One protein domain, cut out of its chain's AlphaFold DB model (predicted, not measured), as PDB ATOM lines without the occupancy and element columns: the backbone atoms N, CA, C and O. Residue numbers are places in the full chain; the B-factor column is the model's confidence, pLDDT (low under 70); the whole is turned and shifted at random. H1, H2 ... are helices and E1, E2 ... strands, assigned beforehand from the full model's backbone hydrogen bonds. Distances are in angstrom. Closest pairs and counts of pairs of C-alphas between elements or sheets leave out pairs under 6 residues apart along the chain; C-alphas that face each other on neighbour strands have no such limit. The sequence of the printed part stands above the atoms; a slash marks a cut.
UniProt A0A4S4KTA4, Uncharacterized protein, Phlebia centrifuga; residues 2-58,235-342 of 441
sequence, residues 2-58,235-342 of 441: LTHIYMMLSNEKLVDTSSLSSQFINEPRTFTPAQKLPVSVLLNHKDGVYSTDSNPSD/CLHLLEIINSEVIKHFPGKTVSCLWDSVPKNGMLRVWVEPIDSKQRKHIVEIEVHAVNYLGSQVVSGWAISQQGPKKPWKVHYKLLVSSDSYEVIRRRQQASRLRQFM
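This is residues 2 to 58 and 235 to 342 of the 441 residues of an uncharacterized protein of Phlebia centrifuga (UniProt A0A4S4KTA4). A strongly twisted antiparallel sheet curls round two helices, H1 and H3, and a third helix, H5, packs on the outside of the curl, over E3, E4 and E5. From this body a stretch with no named element, residues 11 to 32, reaches away, and its residues 18 to 24 stick out. The printed part has 165 residues with five named helices and seven named strands, which follow each other along the chain as H1, H2, E1, E2, H3, E3, E4, E5, E6, H4, E7 and H5; its class is mixed, helices and strands, and E5 has three antiparallel neighbours, with E4 and E6 on one side of it and E7 on the other side. The whole is compact, with a radius of gyration of the C-alphas of 17.8 A and spans of 57 by 38 by 31 A.

H1, residues 2 to 10, is on the sheet, with His 4 closest to Ser 261 of E3, residues 255 to 262, at 5.1 A between C-alphas. H2, residues 33 to 36, is not on the sheet and is close to but not clearly touching H1. E1, residues 39 to 46, and E2, residues 49 to 54, form a hairpin, with N 44 and O 51 2.9 A apart; E3 lies on the other side of E1, with N 41 and O 257 at 2.9 A. H3, residues 235 to 249, touches H1 with residues 235 to 239 alone; the closest C-alphas are those of Ile 5 and Cys 235, 5.8 A. E3, E4 (residues 267 to 274), E5 (residues 284 to 294) and E6 (residues 297 to 299) form a meander, each strand the antiparallel neighbour of the one before, with N 258 and O 271 at 2.9 A, N 270 and O 286 at 2.8 A, and N 299 and O 292 at 2.9 A. H4, residues 301 to 307, only grazes the sheet and only just touches H1, with 3 pairs of C-alphas within 8 A, the closest Ser 10 and Gly 301 at 4.1 A. E7, residues 313 to 321, is antiparallel to E5, with N 289 and O 318 at 2.9 A. H5, residues 326 to 339, has a height over the sheet of 9.6 A; its closest C-alphas to E4 are Gln 333 and Trp 271, 6.7 A. In H1, H3 and H4 every O i to N i+4 pair is within hydrogen-bond range, in H5 9 of 10; H2 is too short for such a pair.

H1 begins at C-alpha 2 (22.170, 31.300, 5.241). H3 spans 21.7 A, E5 32.7 A and E7 26.4 A. H5, 20.3 A long, ends at C-alpha 339 (12.784, 30.603, -10.846).

The C-alphas of Ser 22 and Lys 278, the two farthest apart, are 57.6 A apart. Residues 59 to 234 are not printed, and C-alphas 58 and 235 are 28.0 A apart across the cut. The link from H1 to H2 is long. Residues 56 to 58, 277 to 281 and 308 to 309 have pLDDT under 70.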
ATOM      1  N   LEU A   2      21.114  30.316   4.909       96.12
ATOM      2  CA  LEU A   2      22.170  31.300   5.241       96.12
ATOM      3  C   LEU A   2      22.621  32.173   4.060       96.12
ATOM      4  O   LEU A   2      22.752  33.382   4.206       96.12
ATOM      5  N   THR A   3      22.779  31.593   2.866       94.94
ATOM      6  CA  THR A   3      23.084  32.355   1.646       94.94
ATOM      7  C   THR A   3      22.061  33.457   1.362       94.94
ATOM      8  O   THR A   3      22.465  34.575   1.076       94.94
ATOM      9  N   HIS A   4      20.756  33.200   1.482       95.69
ATOM     10  CA  HIS A   4      19.733  34.224   1.233       95.69
ATOM     11  C   HIS A   4      19.722  35.316   2.303       95.69
ATOM     12  O   HIS A   4      19.535  36.484   1.973       95.69
ATOM     13  N   ILE A   5      19.984  34.953   3.561       96.44
ATOM     14  CA  ILE A   5      20.148  35.927   4.647       96.44
ATOM     15  C   ILE A   5      21.353  36.826   4.354       96.44
ATOM     16  O   ILE A   5      21.242  38.046   4.432       96.44
ATOM     17  N   TYR A   6      22.478  36.247   3.930       95.38
ATOM     18  CA  TYR A   6      23.642  37.019   3.507       95.38
ATOM     19  C   TYR A   6      23.336  37.936   2.316       95.38
ATOM     20  O   TYR A   6      23.736  39.096   2.320       95.38
ATOM     21  N   MET A   7      22.623  37.457   1.294       93.00
ATOM     22  CA  MET A   7      22.269  38.276   0.126       93.00
ATOM     23  C   MET A   7      21.390  39.471   0.513       93.00
ATOM     24  O   MET A   7      21.607  40.569   0.007       93.00
ATOM     25  N   MET A   8      20.447  39.266   1.439       93.38
ATOM     26  CA  MET A   8      19.631  40.333   2.022       93.38
ATOM     27  C   MET A   8      20.499  41.336   2.797       93.38
ATOM     28  O   MET A   8      20.442  42.530   2.525       93.38
ATOM     29  N   LEU A   9      21.339  40.855   3.723       91.94
ATOM     30  CA  LEU A   9      22.201  41.703   4.556       91.94
ATOM     31  C   LEU A   9      23.225  42.496   3.745       91.94
ATOM     32  O   LEU A   9      23.503  43.653   4.044       91.94
ATOM     33  N   SER A  10      23.820  41.869   2.739       89.50
ATOM     34  CA  SER A  10      24.891  42.469   1.947       89.50
ATOM     35  C   SER A  10      24.382  43.439   0.880       89.50
ATOM     36  O   SER A  10      25.199  44.170   0.322       89.50
ATOM     37  N   ASN A  11      23.070  43.460   0.605       84.38
ATOM     38  CA  ASN A  11      22.458  44.182  -0.515       84.38
ATOM     39  C   ASN A  11      23.228  43.937  -1.828       84.38
ATOM     40  O   ASN A  11      23.654  44.861  -2.515       84.38
ATOM     41  N   GLU A  12      23.474  42.658  -2.129       73.19
ATOM     42  CA  GLU A  12      24.155  42.223  -3.355       73.19
ATOM     43  C   GLU A  12      25.609  42.713  -3.521       73.19
ATOM     44  O   GLU A  12      26.106  42.879  -4.639       73.19
ATOM     45  N   LYS A  13      26.325  42.883  -2.401       86.62
ATOM     46  CA  LYS A  13      27.749  43.242  -2.383       86.62
ATOM     47  C   LYS A  13      28.576  42.377  -3.348       86.62
ATOM     48  O   LYS A  13      28.496  41.147  -3.337       86.62
ATOM     49  N   LEU A  14      29.400  43.046  -4.154       92.56
ATOM     50  CA  LEU A  14      30.259  42.417  -5.154       92.56
ATOM     51  C   LEU A  14      31.407  41.634  -4.507       92.56
ATOM     52  O   LEU A  14      31.982  42.068  -3.502       92.56
ATOM     53  N   VAL A  15      31.769  40.510  -5.126       94.88
ATOM     54  CA  VAL A  15      32.954  39.731  -4.748       94.88
ATOM     55  C   VAL A  15      34.230  40.483  -5.133       94.88
ATOM     56  O   VAL A  15      34.231  41.332  -6.029       94.88
ATOM     57  N   ASP A  16      35.325  40.200  -4.447       95.06
ATOM     58  CA  ASP A  16      36.658  40.697  -4.764       95.06
ATOM     59  C   ASP A  16      37.334  39.790  -5.801       95.06
ATOM     60  O   ASP A  16      37.593  38.617  -5.546       95.06
ATOM     61  N   THR A  17      37.600  40.352  -6.978       95.94
ATOM     62  CA  THR A  17      38.306  39.706  -8.094       95.94
ATOM     63  C   THR A  17      39.630  40.402  -8.407       95.94
ATOM     64  O   THR A  17      40.194  40.183  -9.472       95.94
ATOM     65  N   SER A  18      40.126  41.255  -7.504       94.44
ATOM     66  CA  SER A  18      41.358  42.034  -7.705       94.44
ATOM     67  C   SER A  18      42.620  41.181  -7.844       94.44
ATOM     68  O   SER A  18      43.606  41.648  -8.401       94.44
ATOM     69  N   SER A  19      42.588  39.934  -7.369       93.94
ATOM     70  CA  SER A  19      43.680  38.970  -7.514       93.94
ATOM     71  C   SER A  19      43.733  38.296  -8.888       93.94
ATOM     72  O   SER A  19      44.638  37.505  -9.131       93.94
ATOM     73  N   LEU A  20      42.741  38.531  -9.752       96.88
ATOM     74  CA  LEU A  20      42.693  37.970 -11.101       96.88
ATOM     75  C   LEU A  20      43.349  38.923 -12.102       96.88
ATOM     76  O   LEU A  20      43.437  40.131 -11.878       96.88
ATOM     77  N   SER A  21      43.766  38.375 -13.235       97.00
ATOM     78  CA  SER A  21      44.340  39.120 -14.345       97.00
ATOM     79  C   SER A  21      43.371  40.168 -14.902       97.00
ATOM     80  O   SER A  21      42.146  40.097 -14.743       97.00
ATOM     81  N   SER A  22      43.927  41.140 -15.632       95.88
ATOM     82  CA  SER A  22      43.170  42.220 -16.279       95.88
ATOM     83  C   SER A  22      42.079  41.719 -17.232       95.88
ATOM     84  O   SER A  22      41.125  42.445 -17.500       95.88
ATOM     85  N   GLN A  23      42.158  40.463 -17.682       95.75
ATOM     86  CA  GLN A  23      41.131  39.823 -18.503       95.75
ATOM     87  C   GLN A  23      39.765  39.728 -17.795       95.75
ATOM     88  O   GLN A  23      38.739  39.651 -18.466       95.75
ATOM     89  N   PHE A  24      39.730  39.784 -16.457       96.75
ATOM     90  CA  PHE A  24      38.503  39.736 -15.653       96.75
ATOM     91  C   PHE A  24      38.022  41.115 -15.171       96.75
ATOM     92  O   PHE A  24      37.072  41.193 -14.391       96.75
ATOM     93  N   ILE A  25      38.627  42.219 -15.622       94.06
ATOM     94  CA  ILE A  25      38.259  43.562 -15.135       94.06
ATOM     95  C   ILE A  25      36.809  43.942 -15.476       94.06
ATOM     96  O   ILE A  25      36.122  44.566 -14.669       94.06
ATOM     97  N   ASN A  26      36.331  43.503 -16.644       94.56
ATOM     98  CA  ASN A  26      34.978  43.762 -17.147       94.56
ATOM     99  C   ASN A  26      34.008  42.604 -16.868       94.56
ATOM    100  O   ASN A  26      32.846  42.640 -17.272       94.56
ATOM    101  N   GLU A  27      34.482  41.559 -16.192       96.00
ATOM    102  CA  GLU A  27      33.700  40.373 -15.893       96.00
ATOM    103  C   GLU A  27      32.786  40.601 -14.667       96.00
ATOM    104  O   GLU A  27      33.168  41.293 -13.714       96.00
ATOM    105  N   PRO A  28      31.556  40.045 -14.635       96.00
ATOM    106  CA  PRO A  28      30.622  40.319 -13.549       96.00
ATOM    107  C   PRO A  28      31.129  39.876 -12.171       96.00
ATOM    108  O   PRO A  28      31.362  38.700 -11.915       96.00
ATOM    109  N   ARG A  29      31.138  40.803 -11.212       95.31
ATOM    110  CA  ARG A  29      31.513  40.541  -9.808       95.31
ATOM    111  C   ARG A  29      30.333  40.153  -8.907       95.31
ATOM    112  O   ARG A  29      30.435  40.146  -7.684       95.31
ATOM    113  N   THR A  30      29.176  39.867  -9.493       94.31
ATOM    114  CA  THR A  30      27.980  39.420  -8.764       94.31
ATOM    115  C   THR A  30      27.982  37.902  -8.607       94.31
ATOM    116  O   THR A  30      28.531  37.192  -9.449       94.31
ATOM    117  N   PHE A  31      27.324  37.365  -7.579       94.62
ATOM    118  CA  PHE A  31      27.113  35.915  -7.491       94.62
ATOM    119  C   PHE A  31      26.407  35.366  -8.735       94.62
ATOM    120  O   PHE A  31      25.583  36.047  -9.352       94.62
ATOM    121  N   THR A  32      26.728  34.124  -9.097       93.00
ATOM    122  CA  THR A  32      26.101  33.461 -10.251       93.00
ATOM    123  C   THR A  32      24.577  33.358 -10.087       93.00
ATOM    124  O   THR A  32      24.101  33.250  -8.954       93.00
ATOM    125  N   PRO A  33      23.790  33.332 -11.182       90.56
ATOM    126  CA  PRO A  33      22.335  33.171 -11.099       90.56
ATOM    127  C   PRO A  33      21.906  31.955 -10.265       90.56
ATOM    128  O   PRO A  33      21.025  32.078  -9.421       90.56
ATOM    129  N   ALA A  34      22.608  30.825 -10.416       88.62
ATOM    130  CA  ALA A  34      22.367  29.598  -9.655       88.62
ATOM    131  C   ALA A  34      22.483  29.797  -8.130       88.62
ATOM    132  O   ALA A  34      21.741  29.196  -7.359       88.62
ATOM    133  N   GLN A  35      23.390  30.670  -7.681       89.75
ATOM    134  CA  GLN A  35      23.590  30.974  -6.262       89.75
ATOM    135  C   GLN A  35      22.472  31.854  -5.674       89.75
ATOM    136  O   GLN A  35      22.343  31.942  -4.454       89.75
ATOM    137  N   LYS A  36      21.680  32.507  -6.532       90.88
ATOM    138  CA  LYS A  36      20.575  33.402  -6.160       90.88
ATOM    139  C   LYS A  36      19.198  32.741  -6.281       90.88
ATOM    140  O   LYS A  36      18.192  33.391  -5.991       90.88
ATOM    141  N   LEU A  37      19.130  31.492  -6.748       92.00
ATOM    142  CA  LEU A  37      17.863  30.780  -6.895       92.00
ATOM    143  C   LEU A  37      17.198  30.576  -5.530       92.00
ATOM    144  O   LEU A  37      17.915  30.298  -4.569       92.00
ATOM    145  N   PRO A  38      15.860  30.676  -5.438       94.06
ATOM    146  CA  PRO A  38      15.140  30.380  -4.206       94.06
ATOM    147  C   PRO A  38      15.453  28.972  -3.698       94.06
ATOM    148  O   PRO A  38      15.693  28.057  -4.491       94.06
ATOM    149  N   VAL A  39      15.407  28.765  -2.385       92.81
ATOM    150  CA  VAL A  39      15.669  27.450  -1.781       92.81
ATOM    151  C   VAL A  39      14.470  26.946  -0.995       92.81
ATOM    152  O   VAL A  39      13.902  27.664  -0.174       92.81
ATOM    153  N   SER A  40      14.115  25.688  -1.239       92.56
ATOM    154  CA  SER A  40      13.070  24.977  -0.511       92.56
ATOM    155  C   SER A  40      13.706  24.111   0.574       92.56
ATOM    156  O   SER A  40      14.623  23.338   0.295       92.56
ATOM    157  N   VAL A  41      13.223  24.226   1.805       94.44
ATOM    158  CA  VAL A  41      13.649  23.400   2.945       94.44
ATOM    159  C   VAL A  41      12.425  22.869   3.678       94.44
ATOM    160  O   VAL A  41      11.361  23.487   3.628       94.44
ATOM    161  N   LEU A  42      12.569  21.733   4.348       94.75
ATOM    162  CA  LEU A  42      11.572  21.224   5.282       94.75
ATOM    163  C   LEU A  42      12.069  21.460   6.704       94.75
ATOM    164  O   LEU A  42      13.223  21.170   7.010       94.75
ATOM    165  N   LEU A  43      11.206  21.986   7.566       95.88
ATOM    166  CA  LEU A  43      11.408  21.967   9.007       95.88
ATOM    167  C   LEU A  43      10.566  20.823   9.565       95.88
ATOM    168  O   LEU A  43       9.359  20.974   9.758       95.88
ATOM    169  N   ASN A  44      11.200  19.668   9.754       94.88
ATOM    170  CA  ASN A  44      10.563  18.460  10.262       94.88
ATOM    171  C   ASN A  44      10.423  18.542  11.776       94.88
ATOM    172  O   ASN A  44      11.414  18.671  12.490       94.88
ATOM    173  N   HIS A  45       9.187  18.468  12.260       95.69
ATOM    174  CA  HIS A  45       8.895  18.496  13.683       95.69
ATOM    175  C   HIS A  45       8.858  17.081  14.260       95.69
ATOM    176  O   HIS A  45       8.148  16.212  13.751       95.69
ATOM    177  N   LYS A  46       9.570  16.874  15.368       95.81
ATOM    178  CA  LYS A  46       9.482  15.670  16.189       95.81
ATOM    179  C   LYS A  46       9.757  16.019  17.650       95.81
ATOM    180  O   LYS A  46      10.812  16.563  17.959       95.81
ATOM    181  N   ASP A  47       8.816  15.694  18.534       94.00
ATOM    182  CA  ASP A  47       8.965  15.813  19.993       94.00
ATOM    183  C   ASP A  47       9.463  17.199  20.465       94.00
ATOM    184  O   ASP A  47      10.338  17.314  21.320       94.00
ATOM    185  N   GLY A  48       8.933  18.278  19.874       92.25
ATOM    186  CA  GLY A  48       9.307  19.659  20.206       92.25
ATOM    187  C   GLY A  48      10.605  20.150  19.555       92.25
ATOM    188  O   GLY A  48      10.965  21.317  19.718       92.25
ATOM    189  N   VAL A  49      11.295  19.299  18.794       95.19
ATOM    190  CA  VAL A  49      12.515  19.629  18.052       95.19
ATOM    191  C   VAL A  49      12.195  19.755  16.565       95.19
ATOM    192  O   VAL A  49      11.426  18.973  16.009       95.19
ATOM    193  N   TYR A  50      12.809  20.742  15.914       96.44
ATOM    194  CA  TYR A  50      12.704  20.949  14.473       96.44
ATOM    195  C   TYR A  50      14.048  20.655  13.799       96.44
ATOM    196  O   TYR A  50      15.039  21.328  14.092       96.44
ATOM    197  N   SER A  51      14.093  19.683  12.886       95.62
ATOM    198  CA  SER A  51      15.248  19.441  12.013       95.62
ATOM    199  C   SER A  51      15.076  20.157  10.678       95.62
ATOM    200  O   SER A  51      13.973  20.260  10.153       95.62
ATOM    201  N   THR A  52      16.172  20.680  10.125       94.31
ATOM    202  CA  THR A  52      16.176  21.240   8.768       94.31
ATOM    203  C   THR A  52      16.601  20.165   7.782       94.31
ATOM    204  O   THR A  52      17.758  19.751   7.797       94.31
ATOM    205  N   ASP A  53      15.703  19.798   6.880       90.94
ATOM    206  CA  ASP A  53      15.944  18.807   5.840       90.94
ATOM    207  C   ASP A  53      15.812  19.434   4.446       90.94
ATOM    208  O   ASP A  53      15.125  20.443   4.235       90.94
ATOM    209  N   SER A  54      16.490  18.847   3.461       83.69
ATOM    210  CA  SER A  54      16.284  19.223   2.062       83.69
ATOM    211  C   SER A  54      14.849  18.901   1.659       83.69
ATOM    212  O   SER A  54      14.388  17.786   1.895       83.69
ATOM    213  N   ASN A  55      14.158  19.839   1.011       78.56
ATOM    214  CA  ASN A  55      12.874  19.547   0.387       78.56
ATOM    215  C   ASN A  55      13.133  18.976  -1.018       78.56
ATOM    216  O   ASN A  55      13.614  19.728  -1.872       78.56
ATOM    217  N   PRO A  56      12.875  17.681  -1.282       63.00
ATOM    218  CA  PRO A  56      13.005  17.140  -2.623       63.00
ATOM    219  C   PRO A  56      11.875  17.710  -3.486       63.00
ATOM    220  O   PRO A  56      10.778  17.162  -3.530       63.00
ATOM    221  N   SER A  57      12.141  18.827  -4.167       55.12
ATOM    222  CA  SER A  57      11.182  19.429  -5.101       55.12
ATOM    223  C   SER A  57      10.787  18.448  -6.215       55.12
ATOM    224  O   SER A  57       9.634  18.460  -6.627       55.12
ATOM    225  N   ASP A  58      11.714  17.569  -6.629       63.47
ATOM    226  CA  ASP A  58      11.520  16.538  -7.655       63.47
ATOM    227  C   ASP A  58      12.298  15.250  -7.288       63.47
ATOM    228  O   ASP A  58      13.511  15.159  -7.522       63.47
ATOM    229  N   CYS A 235      24.286  36.160  10.232       96.44
ATOM    230  CA  CYS A 235      23.421  35.295   9.436       96.44
ATOM    231  C   CYS A 235      22.742  34.220  10.295       96.44
ATOM    232  O   CYS A 235      21.548  33.982  10.120       96.44
ATOM    233  N   LEU A 236      23.466  33.600  11.234       96.50
ATOM    234  CA  LEU A 236      22.907  32.616  12.168       96.50
ATOM    235  C   LEU A 236      21.872  33.230  13.111       96.50
ATOM    236  O   LEU A 236      20.814  32.645  13.320       96.50
ATOM    237  N   HIS A 237      22.136  34.428  13.629       96.25
ATOM    238  CA  HIS A 237      21.194  35.119  14.503       96.25
ATOM    239  C   HIS A 237      19.861  35.399  13.797       96.25
ATOM    240  O   HIS A 237      18.795  35.087  14.325       96.25
ATOM    241  N   LEU A 238      19.907  35.914  12.563       97.00
ATOM    242  CA  LEU A 238      18.697  36.104  11.764       97.00
ATOM    243  C   LEU A 238      18.033  34.781  11.383       97.00
ATOM    244  O   LEU A 238      16.808  34.717  11.363       97.00
ATOM    245  N   LEU A 239      18.804  33.724  11.113       97.50
ATOM    246  CA  LEU A 239      18.239  32.399  10.858       97.50
ATOM    247  C   LEU A 239      17.405  31.928  12.053       97.50
ATOM    248  O   LEU A 239      16.286  31.452  11.865       97.50
ATOM    249  N   GLU A 240      17.920  32.103  13.271       96.44
ATOM    250  CA  GLU A 240      17.214  31.742  14.496       96.44
ATOM    251  C   GLU A 240      15.937  32.553  14.703       96.44
ATOM    252  O   GLU A 240      14.890  31.971  14.999       96.44
ATOM    253  N   ILE A 241      15.997  33.869  14.494       96.75
ATOM    254  CA  ILE A 241      14.833  34.756  14.592       96.75
ATOM    255  C   ILE A 241      13.752  34.351  13.586       96.75
ATOM    256  O   ILE A 241      12.600  34.155  13.968       96.75
ATOM    257  N   ILE A 242      14.121  34.193  12.312       97.31
ATOM    258  CA  ILE A 242      13.168  33.903  11.237       97.31
ATOM    259  C   ILE A 242      12.520  32.540  11.463       97.31
ATOM    260  O   ILE A 242      11.300  32.437  11.432       97.31
ATOM    261  N   ASN A 243      13.302  31.499  11.753       96.75
ATOM    262  CA  ASN A 243      12.736  30.173  11.994       96.75
ATOM    263  C   ASN A 243      11.917  30.106  13.289       96.75
ATOM    264  O   ASN A 243      10.932  29.374  13.339       96.75
ATOM    265  N   SER A 244      12.264  30.891  14.316       95.75
ATOM    266  CA  SER A 244      11.406  31.027  15.499       95.75
ATOM    267  C   SER A 244      10.038  31.601  15.126       95.75
ATOM    268  O   SER A 244       9.033  31.146  15.659       95.75
ATOM    269  N   GLU A 245       9.982  32.562  14.200       96.69
ATOM    270  CA  GLU A 245       8.717  33.111  13.702       96.69
ATOM    271  C   GLU A 245       7.944  32.102  12.844       96.69
ATOM    272  O   GLU A 245       6.756  31.881  13.069       96.69
ATOM    273  N   VAL A 246       8.631  31.407  11.933       96.00
ATOM    274  CA  VAL A 246       8.060  30.319  11.117       96.00
ATOM    275  C   VAL A 246       7.349  29.280  11.994       96.00
ATOM    276  O   VAL A 246       6.215  28.896  11.706       96.00
ATOM    277  N   ILE A 247       7.993  28.852  13.083       94.88
ATOM    278  CA  ILE A 247       7.467  27.830  13.997       94.88
ATOM    279  C   ILE A 247       6.227  28.321  14.762       94.88
ATOM    280  O   ILE A 247       5.316  27.530  15.003       94.88
ATOM    281  N   LYS A 248       6.134  29.616  15.104       95.50
ATOM    282  CA  LYS A 248       4.956  30.175  15.799       95.50
ATOM    283  C   LYS A 248       3.680  30.101  14.967       95.50
ATOM    284  O   LYS A 248       2.603  29.961  15.539       95.50
ATOM    285  N   HIS A 249       3.782  30.191  13.641       94.38
ATOM    286  CA  HIS A 249       2.615  30.119  12.760       94.38
ATOM    287  C   HIS A 249       2.028  28.708  12.655       94.38
ATOM    288  O   HIS A 249       0.824  28.553  12.456       94.38
ATOM    289  N   PHE A 250       2.863  27.677  12.803       93.00
ATOM    290  CA  PHE A 250       2.449  26.278  12.706       93.00
ATOM    291  C   PHE A 250       3.111  25.433  13.810       93.00
ATOM    292  O   PHE A 250       3.939  24.560  13.521       93.00
ATOM    293  N   PRO A 251       2.755  25.673  15.085       94.12
ATOM    294  CA  PRO A 251       3.389  25.002  16.209       94.12
ATOM    295  C   PRO A 251       3.107  23.497  16.171       94.12
ATOM    296  O   PRO A 251       1.991  23.063  15.879       94.12
ATOM    297  N   GLY A 252       4.136  22.696  16.448       93.75
ATOM    298  CA  GLY A 252       4.060  21.235  16.467       93.75
ATOM    299  C   GLY A 252       3.869  20.571  15.099       93.75
ATOM    300  O   GLY A 252       3.597  19.372  15.043       93.75
ATOM    301  N   LYS A 253       3.982  21.318  13.991       93.81
ATOM    302  CA  LYS A 253       3.797  20.790  12.633       93.81
ATOM    303  C   LYS A 253       5.084  20.826  11.831       93.81
ATOM    304  O   LYS A 253       5.833  21.795  11.893       93.81
ATOM    305  N   THR A 254       5.269  19.810  10.997       94.56
ATOM    306  CA  THR A 254       6.259  19.855   9.926       94.56
ATOM    307  C   THR A 254       5.827  20.860   8.861       94.56
ATOM    308  O   THR A 254       4.694  20.808   8.367       94.56
ATOM    309  N   VAL A 255       6.736  21.758   8.475       94.69
ATOM    310  CA  VAL A 255       6.469  22.807   7.480       94.69
ATOM    311  C   VAL A 255       7.474  22.791   6.334       94.69
ATOM    312  O   VAL A 255       8.663  22.555   6.522       94.69
ATOM    313  N   SER A 256       6.992  23.083   5.131       94.31
ATOM    314  CA  SER A 256       7.803  23.417   3.967       94.31
ATOM    315  C   SER A 256       8.005  24.925   3.906       94.31
ATOM    316  O   SER A 256       7.036  25.685   3.911       94.31
ATOM    317  N   CYS A 257       9.255  25.352   3.758       95.69
ATOM    318  CA  CYS A 257       9.627  26.753   3.630       95.69
ATOM    319  C   CYS A 257      10.299  27.017   2.281       95.69
ATOM    320  O   CYS A 257      11.264  26.339   1.929       95.69
ATOM    321  N   LEU A 258       9.840  28.035   1.553       96.00
ATOM    322  CA  LEU A 258      10.524  28.569   0.373       96.00
ATOM    323  C   LEU A 258      11.163  29.906   0.734       96.00
ATOM    324  O   LEU A 258      10.458  30.826   1.134       96.00
ATOM    325  N   TRP A 259      12.478  30.005   0.574       96.81
ATOM    326  CA  TRP A 259      13.271  31.182   0.916       96.81
ATOM    327  C   TRP A 259      13.744  31.885  -0.341       96.81
ATOM    328  O   TRP A 259      14.339  31.257  -1.217       96.81
ATOM    329  N   ASP A 260      13.532  33.193  -0.393       95.94
ATOM    330  CA  ASP A 260      13.825  33.981  -1.575       95.94
ATOM    331  C   ASP A 260      14.276  35.398  -1.221       95.94
ATOM    332  O   ASP A 260      13.490  36.263  -0.831       95.94
ATOM    333  N   SER A 261      15.577  35.635  -1.340       93.62
ATOM    334  CA  SER A 261      16.142  36.972  -1.179       93.62
ATOM    335  C   SER A 261      15.825  37.830  -2.400       93.62
ATOM    336  O   SER A 261      16.085  37.407  -3.526       93.62
ATOM    337  N   VAL A 262      15.396  39.066  -2.166       85.12
ATOM    338  CA  VAL A 262      15.277  40.138  -3.158       85.12
ATOM    339  C   VAL A 262      16.345  41.184  -2.816       85.12
ATOM    340  O   VAL A 262      16.052  42.161  -2.120       85.12
ATOM    341  N   PRO A 263      17.613  40.974  -3.231       71.81
ATOM    342  CA  PRO A 263      18.745  41.645  -2.602       71.81
ATOM    343  C   PRO A 263      18.694  43.157  -2.760       71.81
ATOM    344  O   PRO A 263      18.878  43.841  -1.767       71.81
ATOM    345  N   LYS A 264      18.331  43.656  -3.954       71.69
ATOM    346  CA  LYS A 264      18.227  45.095  -4.266       71.69
ATOM    347  C   LYS A 264      17.321  45.884  -3.312       71.69
ATOM    348  O   LYS A 264      17.485  47.092  -3.193       71.69
ATOM    349  N   ASN A 265      16.393  45.205  -2.637       75.19
ATOM    350  CA  ASN A 265      15.451  45.818  -1.701       75.19
ATOM    351  C   ASN A 265      15.813  45.533  -0.232       75.19
ATOM    352  O   ASN A 265      15.023  45.849   0.654       75.19
ATOM    353  N   GLY A 266      16.960  44.894   0.040       83.94
ATOM    354  CA  GLY A 266      17.348  44.471   1.389       83.94
ATOM    355  C   GLY A 266      16.305  43.560   2.042       83.94
ATOM    356  O   GLY A 266      16.102  43.622   3.256       83.94
ATOM    357  N   MET A 267      15.609  42.759   1.228       92.31
ATOM    358  CA  MET A 267      14.435  41.994   1.640       92.31
ATOM    359  C   MET A 267      14.636  40.494   1.412       92.31
ATOM    360  O   MET A 267      15.256  40.068   0.435       92.31
ATOM    361  N   LEU A 268      14.065  39.688   2.296       96.38
ATOM    362  CA  LEU A 268      13.944  38.241   2.168       96.38
ATOM    363  C   LEU A 268      12.481  37.849   2.361       96.38
ATOM    364  O   LEU A 268      11.867  38.236   3.348       96.38
ATOM    365  N   ARG A 269      11.937  37.059   1.438       97.12
ATOM    366  CA  ARG A 269      10.615  36.447   1.576       97.12
ATOM    367  C   ARG A 269      10.744  34.991   1.985       97.12
ATOM    368  O   ARG A 269      11.582  34.263   1.446       97.12
ATOM    369  N   VAL A 270       9.900  34.577   2.922       98.00
ATOM    370  CA  VAL A 270       9.767  33.187   3.353       98.00
ATOM    371  C   VAL A 270       8.301  32.787   3.275       98.00
ATOM    372  O   VAL A 270       7.471  33.325   4.004       98.00
ATOM    373  N   TRP A 271       7.978  31.834   2.402       97.31
ATOM    374  CA  TRP A 271       6.649  31.223   2.364       97.31
ATOM    375  C   TRP A 271       6.646  29.934   3.166       97.31
ATOM    376  O   TRP A 271       7.504  29.085   2.932       97.31
ATOM    377  N   VAL A 272       5.672  29.773   4.056       96.19
ATOM    378  CA  VAL A 272       5.571  28.648   4.989       96.19
ATOM    379  C   VAL A 272       4.243  27.931   4.801       96.19
ATOM    380  O   VAL A 272       3.190  28.568   4.816       96.19
ATOM    381  N   GLU A 273       4.296  26.608   4.653       93.50
ATOM    382  CA  GLU A 273       3.116  25.751   4.500       93.50
ATOM    383  C   GLU A 273       3.291  24.450   5.297       93.50
ATOM    384  O   GLU A 273       4.342  23.821   5.179       93.50
ATOM    385  N   PRO A 274       2.300  23.990   6.078       93.00
ATOM    386  CA  PRO A 274       2.358  22.675   6.711       93.00
ATOM    387  C   PRO A 274       2.254  21.555   5.665       93.00
ATOM    388  O   PRO A 274       1.449  21.643   4.738       93.00
ATOM    389  N   ILE A 275       3.039  20.480   5.816       87.44
ATOM    390  CA  ILE A 275       3.015  19.354   4.858       87.44
ATOM    391  C   ILE A 275       1.683  18.586   4.931       87.44
ATOM    392  O   ILE A 275       1.111  18.234   3.900       87.44
ATOM    393  N   ASP A 276       1.157  18.380   6.142       75.19
ATOM    394  CA  ASP A 276       0.023  17.477   6.395       75.19
ATOM    395  C   ASP A 276      -1.361  18.116   6.207       75.19
ATOM    396  O   ASP A 276      -2.395  17.469   6.407       75.19
ATOM    397  N   SER A 277      -1.444  19.399   5.838       58.56
ATOM    398  CA  SER A 277      -2.751  20.025   5.657       58.56
ATOM    399  C   SER A 277      -3.415  19.507   4.378       58.56
ATOM    400  O   SER A 277      -3.111  19.962   3.273       58.56
ATOM    401  N   LYS A 278      -4.412  18.623   4.533       53.44
ATOM    402  CA  LYS A 278      -5.379  18.257   3.473       53.44
ATOM    403  C   LYS A 278      -6.009  19.492   2.805       53.44
ATOM    404  O   LYS A 278      -6.444  19.435   1.660       53.44
ATOM    405  N   GLN A 279      -6.015  20.628   3.502       51.97
ATOM    406  CA  GLN A 279      -6.372  21.937   2.976       51.97
ATOM    407  C   GLN A 279      -5.103  22.687   2.548       51.97
ATOM    408  O   GLN A 279      -4.479  23.363   3.358       51.97
ATOM    409  N   ARG A 280      -4.750  22.643   1.257       58.12
ATOM    410  CA  ARG A 280      -3.672  23.454   0.637       58.12
ATOM    411  C   ARG A 280      -3.908  24.984   0.706       58.12
ATOM    412  O   ARG A 280      -3.339  25.713  -0.089       58.12
ATOM    413  N   LYS A 281      -4.769  25.474   1.606       68.25
ATOM    414  CA  LYS A 281      -5.187  26.881   1.737       68.25
ATOM    415  C   LYS A 281      -4.475  27.640   2.866       68.25
ATOM    416  O   LYS A 281      -4.820  28.786   3.134       68.25
ATOM    417  N   HIS A 282      -3.512  27.025   3.551       85.44
ATOM    418  CA  HIS A 282      -2.796  27.654   4.663       85.44
ATOM    419  C   HIS A 282      -1.340  27.903   4.283       85.44
ATOM    420  O   HIS A 282      -0.482  27.042   4.456       85.44
ATOM    421  N   ILE A 283      -1.093  29.095   3.745       93.56
ATOM    422  CA  ILE A 283       0.232  29.614   3.420       93.56
ATOM    423  C   ILE A 283       0.429  30.930   4.163       93.56
ATOM    424  O   ILE A 283      -0.467  31.772   4.184       93.56
ATOM    425  N   VAL A 284       1.602  31.097   4.764       95.94
ATOM    426  CA  VAL A 284       2.031  32.357   5.375       95.94
ATOM    427  C   VAL A 284       3.203  32.895   4.573       95.94
ATOM    428  O   VAL A 284       4.124  32.146   4.256       95.94
ATOM    429  N   GLU A 285       3.171  34.181   4.240       97.56
ATOM    430  CA  GLU A 285       4.313  34.904   3.677       97.56
ATOM    431  C   GLU A 285       4.886  35.835   4.740       97.56
ATOM    432  O   GLU A 285       4.192  36.726   5.231       97.56
ATOM    433  N   ILE A 286       6.150  35.607   5.085       98.12
ATOM    434  CA  ILE A 286       6.927  36.435   6.001       98.12
ATOM    435  C   ILE A 286       7.913  37.245   5.162       98.12
ATOM    436  O   ILE A 286       8.770  36.679   4.479       98.12
ATOM    437  N   GLU A 287       7.808  38.566   5.223       97.06
ATOM    438  CA  GLU A 287       8.784  39.495   4.668       97.06
ATOM    439  C   GLU A 287       9.749  39.938   5.768       97.06
ATOM    440  O   GLU A 287       9.354  40.429   6.826       97.06
ATOM    441  N   VAL A 288      11.039  39.750   5.524       97.19
ATOM    442  CA  VAL A 288      12.118  40.142   6.423       97.19
ATOM    443  C   VAL A 288      12.855  41.303   5.782       97.19
ATOM    444  O   VAL A 288      13.365  41.178   4.669       97.19
ATOM    445  N   HIS A 289      12.935  42.418   6.496       95.00
ATOM    446  CA  HIS A 289      13.726  43.580   6.104       95.00
ATOM    447  C   HIS A 289      14.865  43.766   7.091       95.00
ATOM    448  O   HIS A 289      14.649  43.659   8.300       95.00
ATOM    449  N   ALA A 290      16.056  44.087   6.593       92.38
ATOM    450  CA  ALA A 290      17.215  44.357   7.432       92.38
ATOM    451  C   ALA A 290      17.927  45.648   7.017       92.38
ATOM    452  O   ALA A 290      18.088  45.940   5.835       92.38
ATOM    453  N   VAL A 291      18.387  46.401   8.015       91.56
ATOM    454  CA  VAL A 291      19.175  47.624   7.852       91.56
ATOM    455  C   VAL A 291      20.443  47.496   8.687       91.56
ATOM    456  O   VAL A 291      20.391  47.184   9.880       91.56
ATOM    457  N   ASN A 292      21.593  47.730   8.057       91.56
ATOM    458  CA  ASN A 292      22.893  47.639   8.712       91.56
ATOM    459  C   ASN A 292      23.321  48.985   9.287       91.56
ATOM    460  O   ASN A 292      23.216  50.009   8.614       91.56
ATOM    461  N   TYR A 293      23.892  48.953  10.489       91.19
ATOM    462  CA  TYR A 293      24.449  50.112  11.172       91.19
ATOM    463  C   TYR A 293      25.893  49.857  11.608       91.19
ATOM    464  O   TYR A 293      26.197  48.810  12.184       91.19
ATOM    465  N   LEU A 294      26.768  50.840  11.395       88.56
ATOM    466  CA  LEU A 294      28.082  50.924  12.042       88.56
ATOM    467  C   LEU A 294      28.070  52.121  12.993       88.56
ATOM    468  O   LEU A 294      28.067  53.276  12.562       88.56
ATOM    469  N   GLY A 295      28.020  51.851  14.299       84.38
ATOM    470  CA  GLY A 295      27.689  52.886  15.281       84.38
ATOM    471  C   GLY A 295      26.248  53.376  15.091       84.38
ATOM    472  O   GLY A 295      25.314  52.591  15.238       84.38
ATOM    473  N   SER A 296      26.069  54.658  14.766       85.50
ATOM    474  CA  SER A 296      24.764  55.286  14.489       85.50
ATOM    475  C   SER A 296      24.461  55.465  12.995       85.50
ATOM    476  O   SER A 296      23.355  55.869  12.643       85.50
ATOM    477  N   GLN A 297      25.413  55.168  12.104       88.75
ATOM    478  CA  GLN A 297      25.257  55.395  10.667       88.75
ATOM    479  C   GLN A 297      24.677  54.167   9.974       88.75
ATOM    480  O   GLN A 297      25.196  53.064  10.147       88.75
ATOM    481  N   VAL A 298      23.646  54.376   9.152       89.56
ATOM    482  CA  VAL A 298      23.154  53.363   8.210       89.56
ATOM    483  C   VAL A 298      24.212  53.148   7.137       89.56
ATOM    484  O   VAL A 298      24.704  54.108   6.545       89.56
ATOM    485  N   VAL A 299      24.562  51.892   6.878       87.69
ATOM    486  CA  VAL A 299      25.633  51.545   5.945       87.69
ATOM    487  C   VAL A 299      25.248  50.413   4.996       87.69
ATOM    488  O   VAL A 299      24.365  49.605   5.275       87.69
ATOM    489  N   SER A 300      25.940  50.329   3.860       84.81
ATOM    490  CA  SER A 300      25.835  49.193   2.942       84.81
ATOM    491  C   SER A 300      26.681  48.002   3.411       84.81
ATOM    492  O   SER A 300      27.590  48.147   4.234       84.81
ATOM    493  N   GLY A 301      26.451  46.824   2.818       79.75
ATOM    494  CA  GLY A 301      27.307  45.647   3.019       79.75
ATOM    495  C   GLY A 301      28.786  45.903   2.699       79.75
ATOM    496  O   GLY A 301      29.666  45.332   3.336       79.75
ATOM    497  N   TRP A 302      29.078  46.810   1.761       81.25
ATOM    498  CA  TRP A 302      30.452  47.176   1.401       81.25
ATOM    499  C   TRP A 302      31.177  47.933   2.524       81.25
ATOM    500  O   TRP A 302      32.336  47.654   2.827       81.25
ATOM    501  N   ALA A 303      30.499  48.857   3.199       83.12
ATOM    502  CA  ALA A 303      31.102  49.587   4.312       83.12
ATOM    503  C   ALA A 303      31.377  48.668   5.517       83.12
ATOM    504  O   ALA A 303      32.388  48.847   6.199       83.12
ATOM    505  N   ILE A 304      30.544  47.638   5.730       83.06
ATOM    506  CA  ILE A 304      30.792  46.589   6.732       83.06
ATOM    507  C   ILE A 304      32.102  45.860   6.436       83.06
ATOM    508  O   ILE A 304      32.902  45.674   7.346       83.06
ATOM    509  N   SER A 305      32.383  45.504   5.179       80.06
ATOM    510  CA  SER A 305      33.661  44.858   4.856       80.06
ATOM    511  C   SER A 305      34.887  45.733   5.124       80.06
ATOM    512  O   SER A 305      35.919  45.217   5.542       80.06
ATOM    513  N   GLN A 306      34.778  47.053   4.952       78.44
ATOM    514  CA  GLN A 306      35.913  47.963   5.141       78.44
ATOM    515  C   GLN A 306      36.145  48.349   6.607       78.44
ATOM    516  O   GLN A 306      37.280  48.572   7.025       78.44
ATOM    517  N   GLN A 307      35.070  48.472   7.390       73.38
ATOM    518  CA  GLN A 307      35.112  49.071   8.730       73.38
ATOM    519  C   GLN A 307      34.593  48.151   9.840       73.38
ATOM    520  O   GLN A 307      34.699  48.511  11.010       73.38
ATOM    521  N   GLY A 308      34.051  46.979   9.503       64.81
ATOM    522  CA  GLY A 308      33.421  46.042  10.436       64.81
ATOM    523  C   GLY A 308      34.273  45.653  11.649       64.81
ATOM    524  O   GLY A 308      33.720  45.599  12.742       64.81
ATOM    525  N   PRO A 309      35.603  45.466  11.528       65.94
ATOM    526  CA  PRO A 309      36.450  45.191  12.692       65.94
ATOM    527  C   PRO A 309      36.691  46.419  13.585       65.94
ATOM    528  O   PRO A 309      37.065  46.279  14.743       65.94
ATOM    529  N   LYS A 310      36.509  47.635  13.052       76.44
ATOM    530  CA  LYS A 310      36.851  48.901  13.725       76.44
ATOM    531  C   LYS A 310      35.664  49.542  14.446       76.44
ATOM    532  O   LYS A 310      35.864  50.409  15.292       76.44
ATOM    533  N   LYS A 311      34.430  49.177  14.086       80.31
ATOM    534  CA  LYS A 311      33.194  49.737  14.653       80.31
ATOM    535  C   LYS A 311      32.166  48.631  14.889       80.31
ATOM    536  O   LYS A 311      32.041  47.743  14.051       80.31
ATOM    537  N   PRO A 312      31.365  48.705  15.966       84.50
ATOM    538  CA  PRO A 312      30.347  47.700  16.236       84.50
ATOM    539  C   PRO A 312      29.293  47.677  15.121       84.50
ATOM    540  O   PRO A 312      28.617  48.680  14.872       84.50
ATOM    541  N   TRP A 313      29.139  46.517  14.475       89.88
ATOM    542  CA  TRP A 313      28.094  46.268  13.484       89.88
ATOM    543  C   TRP A 313      26.806  45.775  14.151       89.88
ATOM    544  O   TRP A 313      26.760  44.691  14.749       89.88
ATOM    545  N   LYS A 314      25.746  46.575  14.008       91.06
ATOM    546  CA  LYS A 314      24.380  46.260  14.434       91.06
ATOM    547  C   LYS A 314      23.486  46.049  13.214       91.06
ATOM    548  O   LYS A 314      23.631  46.732  12.203       91.06
ATOM    549  N   VAL A 315      22.546  45.119  13.327       92.75
ATOM    550  CA  VAL A 315      21.516  44.875  12.313       92.75
ATOM    551  C   VAL A 315      20.171  45.147  12.963       92.75
ATOM    552  O   VAL A 315      19.812  44.475  13.928       92.75
ATOM    553  N   HIS A 316      19.434  46.126  12.449       94.12
ATOM    554  CA  HIS A 316      18.023  46.288  12.789       94.12
ATOM    555  C   HIS A 316      17.198  45.525  11.766       94.12
ATOM    556  O   HIS A 316      17.482  45.594  10.570       94.12
ATOM    557  N   TYR A 317      16.181  44.807  12.225       94.88
ATOM    558  CA  TYR A 317      15.336  44.003  11.355       94.88
ATOM    559  C   TYR A 317      13.858  44.191  11.682       94.88
ATOM    560  O   TYR A 317      13.493  44.592  12.787       94.88
ATOM    561  N   LYS A 318      13.009  43.898  10.698       96.38
ATOM    562  CA  LYS A 318      11.552  43.841  10.834       96.38
ATOM    563  C   LYS A 318      11.053  42.576  10.147       96.38
ATOM    564  O   LYS A 318      11.497  42.283   9.039       96.38
ATOM    565  N   LEU A 319      10.161  41.848  10.813       97.44
ATOM    566  CA  LEU A 319       9.430  40.722  10.237       97.44
ATOM    567  C   LEU A 319       7.984  41.175  10.057       97.44
ATOM    568  O   LEU A 319       7.361  41.639  11.010       97.44
ATOM    569  N   LEU A 320       7.482  41.078   8.834       97.06
ATOM    570  CA  LEU A 320       6.127  41.453   8.464       97.06
ATOM    571  C   LEU A 320       5.424  40.215   7.925       97.06
ATOM    572  O   LEU A 320       5.929  39.553   7.022       97.06
ATOM    573  N   VAL A 321       4.260  39.904   8.475       97.06
ATOM    574  CA  VAL A 321       3.412  38.827   7.966       97.06
ATOM    575  C   VAL A 321       2.411  39.447   7.003       97.06
ATOM    576  O   VAL A 321       1.701  40.382   7.370       97.06
ATOM    577  N   SER A 322       2.372  38.956   5.764       95.62
ATOM    578  CA  SER A 322       1.446  39.469   4.753       95.62
ATOM    579  C   SER A 322      -0.008  39.216   5.164       95.62
ATOM    580  O   SER A 322      -0.374  38.102   5.537       95.62
ATOM    581  N   SER A 323      -0.839  40.253   5.045       95.06
ATOM    582  CA  SER A 323      -2.297  40.183   5.193       95.06
ATOM    583  C   SER A 323      -3.024  39.991   3.855       95.06
ATOM    584  O   SER A 323      -4.241  40.158   3.795       95.06
ATOM    585  N   ASP A 324      -2.292  39.724   2.769       95.81
ATOM    586  CA  ASP A 324      -2.877  39.556   1.439       95.81
ATOM    587  C   ASP A 324      -3.693  38.258   1.345       95.81
ATOM    588  O   ASP A 324      -3.532  37.328   2.139       95.81
ATOM    589  N   SER A 325      -4.558  38.165   0.330       94.69
ATOM    590  CA  SER A 325      -5.350  36.954   0.115       94.69
ATOM    591  C   SER A 325      -4.465  35.741  -0.205       94.69
ATOM    592  O   SER A 325      -3.367  35.863  -0.767       94.69
ATOM    593  N   TYR A 326      -4.982  34.546   0.093       93.81
ATOM    594  CA  TYR A 326      -4.335  33.272  -0.232       93.81
ATOM    595  C   TYR A 326      -3.879  33.219  -1.701       93.81
ATOM    596  O   TYR A 326      -2.751  32.824  -1.991       93.81
ATOM    597  N   GLU A 327      -4.725  33.658  -2.634       94.44
ATOM    598  CA  GLU A 327      -4.456  33.639  -4.074       94.44
ATOM    599  C   GLU A 327      -3.262  34.525  -4.445       94.44
ATOM    600  O   GLU A 327      -2.445  34.144  -5.289       94.44
ATOM    601  N   VAL A 328      -3.133  35.691  -3.805       95.88
ATOM    602  CA  VAL A 328      -2.029  36.632  -4.040       95.88
ATOM    603  C   VAL A 328      -0.717  36.066  -3.501       95.88
ATOM    604  O   VAL A 328       0.291  36.053  -4.216       95.88
ATOM    605  N   ILE A 329      -0.724  35.550  -2.270       96.19
ATOM    606  CA  ILE A 329       0.450  34.915  -1.655       96.19
ATOM    607  C   ILE A 329       0.891  33.700  -2.483       96.19
ATOM    608  O   ILE A 329       2.063  33.570  -2.848       96.19
ATOM    609  N   ARG A 330      -0.056  32.838  -2.870       94.75
ATOM    610  CA  ARG A 330       0.217  31.637  -3.664       94.75
ATOM    611  C   ARG A 330       0.800  31.974  -5.034       94.75
ATOM    612  O   ARG A 330       1.745  31.315  -5.464       94.75
ATOM    613  N   ARG A 331       0.289  33.012  -5.705       95.25
ATOM    614  CA  ARG A 331       0.824  33.477  -6.994       95.25
ATOM    615  C   ARG A 331       2.282  33.926  -6.867       95.25
ATOM    616  O   ARG A 331       3.108  33.534  -7.689       95.25
ATOM    617  N   ARG A 332       2.619  34.704  -5.830       95.25
ATOM    618  CA  ARG A 332       4.005  35.139  -5.562       95.25
ATOM    619  C   ARG A 332       4.925  33.960  -5.261       95.25
ATOM    620  O   ARG A 332       6.002  33.868  -5.849       95.25
ATOM    621  N   GLN A 333       4.477  33.031  -4.419       94.62
ATOM    622  CA  GLN A 333       5.219  31.806  -4.128       94.62
ATOM    623  C   GLN A 333       5.491  31.002  -5.407       94.62
ATOM    624  O   GLN A 333       6.623  30.588  -5.645       94.62
ATOM    625  N   GLN A 334       4.479  30.795  -6.253       92.62
ATOM    626  CA  GLN A 334       4.629  30.065  -7.514       92.62
ATOM    627  C   GLN A 334       5.595  30.763  -8.471       92.62
ATOM    628  O   GLN A 334       6.435  30.094  -9.063       92.62
ATOM    629  N   ALA A 335       5.542  32.094  -8.576       92.81
ATOM    630  CA  ALA A 335       6.507  32.861  -9.360       92.81
ATOM    631  C   ALA A 335       7.946  32.682  -8.842       92.81
ATOM    632  O   ALA A 335       8.876  32.558  -9.637       92.81
ATOM    633  N   SER A 336       8.136  32.612  -7.520       92.88
ATOM    634  CA  SER A 336       9.437  32.312  -6.912       92.88
ATOM    635  C   SER A 336       9.890  30.877  -7.213       92.88
ATOM    636  O   SER A 336      10.987  30.679  -7.739       92.88
ATOM    637  N   ARG A 337       9.023  29.874  -7.011       89.12
ATOM    638  CA  ARG A 337       9.312  28.471  -7.373       89.12
ATOM    639  C   ARG A 337       9.661  28.319  -8.849       89.12
ATOM    640  O   ARG A 337      10.584  27.584  -9.175       89.12
ATOM    641  N   LEU A 338       8.992  29.065  -9.734       86.25
ATOM    642  CA  LEU A 338       9.275  29.042 -11.169       86.25
ATOM    643  C   LEU A 338      10.716  29.453 -11.507       86.25
ATOM    644  O   LEU A 338      11.258  29.018 -12.516       86.25
ATOM    645  N   ARG A 339      11.373  30.247 -10.656       87.62
ATOM    646  CA  ARG A 339      12.784  30.603 -10.846       87.62
ATOM    647  C   ARG A 339      13.748  29.510 -10.410       87.62
ATOM    648  O   ARG A 339      14.892  29.547 -10.838       87.62
ATOM    649  N   GLN A 340      13.321  28.548  -9.590       83.12
ATOM    650  CA  GLN A 340      14.149  27.385  -9.251       83.12
ATOM    651  C   GLN A 340      14.388  26.486 -10.475       83.12
ATOM    652  O   GLN A 340      15.321  25.684 -10.466       83.12
ATOM    653  N   PHE A 341      13.584  26.639 -11.535       75.94
ATOM    654  CA  PHE A 341      13.747  25.898 -12.779       75.94
ATOM    655  C   PHE A 341      14.941  26.412 -13.589       75.94
ATOM    656  O   PHE A 341      15.001  27.574 -13.992       75.94
ATOM    657  N   MET A 342      15.873  25.503 -13.866       78.00
ATOM    658  CA  MET A 342      16.999  25.712 -14.769       78.00
ATOM    659  C   MET A 342      16.834  24.789 -15.971       78.00
ATOM    660  O   MET A 342      16.583  23.597 -15.805       78.00
TER     661      MET A 342